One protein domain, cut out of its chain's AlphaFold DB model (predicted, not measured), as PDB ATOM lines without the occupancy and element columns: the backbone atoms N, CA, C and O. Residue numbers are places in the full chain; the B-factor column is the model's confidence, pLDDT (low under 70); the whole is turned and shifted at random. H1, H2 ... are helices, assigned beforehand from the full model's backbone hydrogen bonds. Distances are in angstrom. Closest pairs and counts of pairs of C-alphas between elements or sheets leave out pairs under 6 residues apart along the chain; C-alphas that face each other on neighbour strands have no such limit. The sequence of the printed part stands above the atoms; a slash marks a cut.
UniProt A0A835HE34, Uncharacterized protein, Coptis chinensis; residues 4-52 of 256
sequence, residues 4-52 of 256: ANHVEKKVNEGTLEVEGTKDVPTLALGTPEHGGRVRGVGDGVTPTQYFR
ATOM      1  N   ALA A   4      80.034  99.311  67.245       72.75
ATOM      2  CA  ALA A   4      81.411  98.813  67.277       72.75
ATOM      3  C   ALA A   4      82.391  99.779  66.585       72.75
ATOM      4  O   ALA A   4      83.344 100.245  67.205       72.75
ATOM      5  N   ASN A   5      82.083 100.193  65.350       78.69
ATOM      6  CA  ASN A   5      82.939 101.091  64.566       78.69
ATOM      7  C   ASN A   5      83.092 102.478  65.220       78.69
ATOM      8  O   ASN A   5      84.112 103.142  65.057       78.69
ATOM      9  N   HIS A   6      82.071 102.938  65.950       79.44
ATOM     10  CA  HIS A   6      82.112 104.214  66.673       79.44
ATOM     11  C   HIS A   6      83.027 104.161  67.901       79.44
ATOM     12  O   HIS A   6      83.725 105.131  68.190       79.44
ATOM     13  N   VAL A   7      83.038 103.031  68.614       76.81
ATOM     14  CA  VAL A   7      83.923 102.815  69.766       76.81
ATOM     15  C   VAL A   7      85.375 102.689  69.306       76.81
ATOM     16  O   VAL A   7      86.232 103.391  69.835       76.81
ATOM     17  N   GLU A   8      85.644 101.887  68.272       77.31
ATOM     18  CA  GLU A   8      86.991 101.715  67.701       77.31
ATOM     19  C   GLU A   8      87.595 103.043  67.229       77.31
ATOM     20  O   GLU A   8      88.755 103.345  67.512       77.31
ATOM     21  N   LYS A   9      86.787 103.884  66.573       83.31
ATOM     22  CA  LYS A   9      87.211 105.215  66.132       83.31
ATOM     23  C   LYS A   9      87.666 106.094  67.304       83.31
ATOM     24  O   LYS A   9      88.727 106.702  67.226       83.31
ATOM     25  N   LYS A  10      86.916 106.112  68.407       77.44
ATOM     26  CA  LYS A  10      87.243 106.928  69.589       77.44
ATOM     27  C   LYS A  10      88.455 106.425  70.381       77.44
ATOM     28  O   LYS A  10      89.119 107.228  71.036       77.44
ATOM     29  N   VAL A  11      88.735 105.122  70.326       75.69
ATOM     30  CA  VAL A  11      89.960 104.530  70.890       75.69
ATOM     31  C   VAL A  11      91.177 104.961  70.066       75.69
ATOM     32  O   VAL A  11      92.156 105.438  70.630       75.69
ATOM     33  N   ASN A  12      91.090 104.902  68.733       75.81
ATOM     34  CA  ASN A  12      92.172 105.341  67.840       75.81
ATOM     35  C   ASN A  12      92.424 106.857  67.888       75.81
ATOM     36  O   ASN A  12      93.560 107.299  67.743       75.81
ATOM     37  N   GLU A  13      91.382 107.658  68.120       82.38
ATOM     38  CA  GLU A  13      91.481 109.109  68.342       82.38
ATOM     39  C   GLU A  13      92.064 109.468  69.725       82.38
ATOM     40  O   GLU A  13      92.172 110.646  70.060       82.38
ATOM     41  N   GLY A  14      92.415 108.475  70.555       69.75
ATOM     42  CA  GLY A  14      93.018 108.674  71.877       69.75
ATOM     43  C   GLY A  14      92.074 109.283  72.917       69.75
ATOM     44  O   GLY A  14      92.504 109.644  74.007       69.75
ATOM     45  N   THR A  15      90.782 109.404  72.598       69.31
ATOM     46  CA  THR A  15      89.766 109.969  73.502       69.31
ATOM     47  C   THR A  15      89.231 108.917  74.483       69.31
ATOM     48  O   THR A  15      88.664 109.261  75.518       69.31
ATOM     49  N   LEU A  16      89.405 107.629  74.171       70.31
ATOM     50  CA  LEU A  16      89.058 106.504  75.038       70.31
ATOM     51  C   LEU A  16      90.303 105.657  75.312       70.31
ATOM     52  O   LEU A  16      90.783 104.947  74.433       70.31
ATOM     53  N   GLU A  17      90.799 105.718  76.544       67.69
ATOM     54  CA  GLU A  17      91.917 104.907  77.022       67.69
ATOM     55  C   GLU A  17      91.374 103.633  77.686       67.69
ATOM     56  O   GLU A  17      90.751 103.687  78.749       67.69
ATOM     57  N   VAL A  18      91.577 102.483  77.039       63.44
ATOM     58  CA  VAL A  18      91.162 101.176  77.565       63.44
ATOM     59  C   VAL A  18      92.393 100.487  78.141       63.44
ATOM     60  O   VAL A  18      93.132  99.806  77.434       63.44
ATOM     61  N   GLU A  19      92.634 100.692  79.432       63.81
ATOM     62  CA  GLU A  19      93.744 100.071  80.154       63.81
ATOM     63  C   GLU A  19      93.210  99.137  81.245       63.81
ATOM     64  O   GLU A  19      92.515  99.560  82.173       63.81
ATOM     65  N   GLY A  20      93.544  97.848  81.150       70.44
ATOM     66  CA  GLY A  20      93.216  96.854  82.173       70.44
ATOM     67  C   GLY A  20      91.717  96.786  82.495       70.44
ATOM     68  O   GLY A  20      90.918  96.373  81.662       70.44
ATOM     69  N   THR A  21      91.347  97.165  83.723       62.22
ATOM     70  CA  THR A  21      89.964  97.165  84.242       62.22
ATOM     71  C   THR A  21      89.166  98.431  83.904       62.22
ATOM     72  O   THR A  21      88.034  98.570  84.358       62.22
ATOM     73  N   LYS A  22      89.732  99.386  83.152       71.00
ATOM     74  CA  LYS A  22      89.000 100.548  82.619       71.00
ATOM     75  C   LYS A  22      88.334 100.174  81.294       71.00
ATOM     76  O   LYS A  22      88.787 100.557  80.219       71.00
ATOM     77  N   ASP A  23      87.277  99.379  81.370       72.44
ATOM     78  CA  ASP A  23      86.490  98.953  80.218       72.44
ATOM     79  C   ASP A  23      85.364  99.952  79.867       72.44
ATOM     80  O   ASP A  23      85.058 100.890  80.610       72.44
ATOM     81  N   VAL A  24      84.738  99.774  78.698       73.88
ATOM     82  CA  VAL A  24      83.665 100.660  78.199       73.88
ATOM     83  C   VAL A  24      82.511 100.823  79.211       73.88
ATOM     84  O   VAL A  24      82.068 101.958  79.413       73.88
ATOM     85  N   PRO A  25      82.035  99.760  79.894       71.06
ATOM     86  CA  PRO A  25      81.064  99.889  80.981       71.06
ATOM     87  C   PRO A  25      81.535 100.761  82.151       71.06
ATOM     88  O   PRO A  25      80.741 101.555  82.661       71.06
ATOM     89  N   THR A  26      82.801 100.652  82.565       74.69
ATOM     90  CA  THR A  26      83.375 101.487  83.635       74.69
ATOM     91  C   THR A  26      83.357 102.966  83.254       74.69
ATOM     92  O   THR A  26      82.972 103.808  84.066       74.69
ATOM     93  N   LEU A  27      83.684 103.289  82.000       76.62
ATOM     94  CA  LEU A  27      83.650 104.663  81.488       76.62
ATOM     95  C   LEU A  27      82.219 105.209  81.359       76.62
ATOM     96  O   LEU A  27      81.977 106.372  81.670       76.62
ATOM     97  N   ALA A  28      81.265 104.380  80.931       76.75
ATOM     98  CA  ALA A  28      79.873 104.795  80.748       76.75
ATOM     99  C   ALA A  28      79.134 105.028  82.076       76.75
ATOM    100  O   ALA A  28      78.282 105.909  82.161       76.75
ATOM    101  N   LEU A  29      79.439 104.227  83.101       75.94
ATOM    102  CA  LEU A  29      78.751 104.270  84.394       75.94
ATOM    103  C   LEU A  29      79.481 105.123  85.440       75.94
ATOM    104  O   LEU A  29      78.902 105.419  86.481       75.94
ATOM    105  N   GLY A  30      80.743 105.495  85.203       74.94
ATOM    106  CA  GLY A  30      81.543 106.319  86.116       74.94
ATOM    107  C   GLY A  30      81.888 105.643  87.450       74.94
ATOM    108  O   GLY A  30      82.443 106.279  88.341       74.94
ATOM    109  N   THR A  31      81.571 104.356  87.604       75.56
ATOM    110  CA  THR A  31      81.885 103.566  88.799       75.56
ATOM    111  C   THR A  31      82.921 102.502  88.450       75.56
ATOM    112  O   THR A  31      82.670 101.758  87.496       75.56
ATOM    113  N   PRO A  32      84.016 102.358  89.218       70.25
ATOM    114  CA  PRO A  32      84.958 101.262  89.017       70.25
ATOM    115  C   PRO A  32      84.266  99.902  89.196       70.25
ATOM    116  O   PRO A  32      83.339  99.757  90.001       70.25
ATOM    117  N   GLU A  33      84.699  98.896  88.435       70.88
ATOM    118  CA  GLU A  33      84.177  97.536  88.562       70.88
ATOM    119  C   GLU A  33      84.502  96.960  89.951       70.88
ATOM    120  O   GLU A  33      85.633  97.038  90.438       70.88
ATOM    121  N   HIS A  34      83.498  96.388  90.623       64.06
ATOM    122  CA  HIS A  34      83.713  95.747  91.914       64.06
ATOM    123  C   HIS A  34      84.507  94.456  91.714       64.06
ATOM    124  O   HIS A  34      84.094  93.562  90.973       64.06
ATOM    125  N   GLY A  35      85.640  94.346  92.413       61.94
ATOM    126  CA  GLY A  35      86.454  93.139  92.391       61.94
ATOM    127  C   GLY A  35      85.616  91.905  92.731       61.94
ATOM    128  O   GLY A  35      84.912  91.878  93.738       61.94
ATOM    129  N   GLY A  36      85.691  90.883  91.881       63.16
ATOM    130  CA  GLY A  36      85.060  89.588  92.136       63.16
ATOM    131  C   GLY A  36      83.751  89.319  91.398       63.16
ATOM    132  O   GLY A  36      83.266  88.197  91.502       63.16
ATOM    133  N   ARG A  37      83.204  90.246  90.600       71.81
ATOM    134  CA  ARG A  37      82.016  89.960  89.778       71.81
ATOM    135  C   ARG A  37      82.059  90.663  88.424       71.81
ATOM    136  O   ARG A  37      82.241  91.869  88.384       71.81
ATOM    137  N   VAL A  38      81.818  89.910  87.349       65.81
ATOM    138  CA  VAL A  38      81.713  90.455  85.985       65.81
ATOM    139  C   VAL A  38      80.299  90.967  85.731       65.81
ATOM    140  O   VAL A  38      79.313  90.256  85.961       65.81
ATOM    141  N   ARG A  39      80.169  92.210  85.262       70.75
ATOM    142  CA  ARG A  39      78.859  92.803  84.935       70.75
ATOM    143  C   ARG A  39      78.258  92.162  83.672       70.75
ATOM    144  O   ARG A  39      78.962  91.865  82.719       70.75
ATOM    145  N   GLY A  40      76.935  91.957  83.660       67.94
ATOM    146  CA  GLY A  40      76.188  91.500  82.472       67.94
ATOM    147  C   GLY A  40      76.196  89.991  82.189       67.94
ATOM    148  O   GLY A  40      75.588  89.565  81.213       67.94
ATOM    149  N   VAL A  41      76.840  89.179  83.035       66.69
ATOM    150  CA  VAL A  41      77.016  87.727  82.812       66.69
ATOM    151  C   VAL A  41      76.100  86.860  83.700       66.69
ATOM    152  O   VAL A  41      75.943  85.669  83.453       66.69
ATOM    153  N   GLY A  42      75.445  87.453  84.703       61.22
ATOM    154  CA  GLY A  42      74.624  86.746  85.697       61.22
ATOM    155  C   GLY A  42      75.219  86.814  87.105       61.22
ATOM    156  O   GLY A  42      76.306  87.360  87.305       61.22
ATOM    157  N   ASP A  43      74.485  86.324  88.105       67.62
ATOM    158  CA  ASP A  43      74.954  86.337  89.494       67.62
ATOM    159  C   ASP A  43      76.041  85.274  89.742       67.62
ATOM    160  O   ASP A  43      76.023  84.197  89.150       67.62
ATOM    161  N   GLY A  44      77.009  85.587  90.607       67.19
ATOM    162  CA  GLY A  44      78.048  84.643  91.039       67.19
ATOM    163  C   GLY A  44      79.212  84.377  90.069       67.19
ATOM    164  O   GLY A  44      80.061  83.545  90.388       67.19
ATOM    165  N   VAL A  45      79.311  85.068  88.924       65.75
ATOM    166  CA  VAL A  45      80.425  84.870  87.974       65.75
ATOM    167  C   VAL A  45      81.592  85.812  88.274       65.75
ATOM    168  O   VAL A  45      81.527  87.022  88.048       65.75
ATOM    169  N   THR A  46      82.696  85.242  88.754       68.75
ATOM    170  CA  THR A  46      83.940  85.984  89.014       68.75
ATOM    171  C   THR A  46      84.734  86.232  87.718       68.75
ATOM    172  O   THR A  46      84.681  85.397  86.811       68.75
ATOM    173  N   PRO A  47      85.545  87.306  87.619       64.69
ATOM    174  CA  PRO A  47      86.395  87.566  86.448       64.69
ATOM    175  C   PRO A  47      87.304  86.390  86.088       64.69
ATOM    176  O   PRO A  47      87.452  86.042  84.922       64.69
ATOM    177  N   THR A  48      87.843  85.704  87.095       64.75
ATOM    178  CA  THR A  48      88.658  84.498  86.911       64.75
ATOM    179  C   THR A  48      87.885  83.376  86.215       64.75
ATOM    180  O   THR A  48      88.448  82.684  85.374       64.75
ATOM    181  N   GLN A  49      86.602  83.189  86.540       65.62
ATOM    182  CA  GLN A  49      85.747  82.199  85.877       65.62
ATOM    183  C   GLN A  49      85.338  82.657  84.475       65.62
ATOM    184  O   GLN A  49      85.394  81.859  83.544       65.62
ATOM    185  N   TYR A  50      84.966  83.930  84.318       69.19
ATOM    186  CA  TYR A  50      84.513  84.482  83.042       69.19
ATOM    187  C   TYR A  50      85.617  84.478  81.983       69.19
ATOM    188  O   TYR A  50      85.459  83.887  80.918       69.19
ATOM    189  N   PHE A  51      86.775  85.054  82.313       71.44
ATOM    190  CA  PHE A  51      87.946  85.100  81.438       71.44
ATOM    191  C   PHE A  51      88.766  83.800  81.476       71.44
ATOM    192  O   PHE A  51      89.843  83.740  80.888       71.44
ATOM    193  N   ARG A  52      88.278  82.768  82.186       69.62
ATOM    194  CA  ARG A  52      88.944  81.468  82.390       69.62
ATOM    195  C   ARG A  52      90.423  81.620  82.762       69.62
ATOM    196  O   ARG A  52      91.278  80.871  82.293       69.62
TER     197      ARG A  52
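This is residues 4 to 52 of the 256 residues of an uncharacterized protein of Coptis chinensis (UniProt A0A835HE34). What is seen first? There is little regular structure: a loose, winding chain strings out three separate helices, H1 and H3 towards opposite ends of the long axis and H2 between. What is it made of? The 49 printed residues, of class all helix, hold H1, H2, H3 in chain order and no named strand; under half are in named elements. It is loose, with radius of gyration of the C-alphas 12.5 A, spanning 36 by 20 by 16 A.

Which helices touch? H1, residues 4 to 12, H2, residues 24 to 29, and H3, residues 47 to 50, are apart from each other. Are their backbones bonded? Every O i to N i+4 pair is within hydrogen-bond range in H1 and H2; H3 is too short for one.

Where is H1? It runs 12.6 A from C-alpha 4 at (81.411, 98.813, 67.277). Where is H3? It ends at C-alpha 50, (84.513, 84.482, 83.042).

Which links are long? H1 to H2, 11 residues, and H2 to H3, 17; the printed part has no cut. Where is confidence low? 22 residues are under 70, among them 40 to 50.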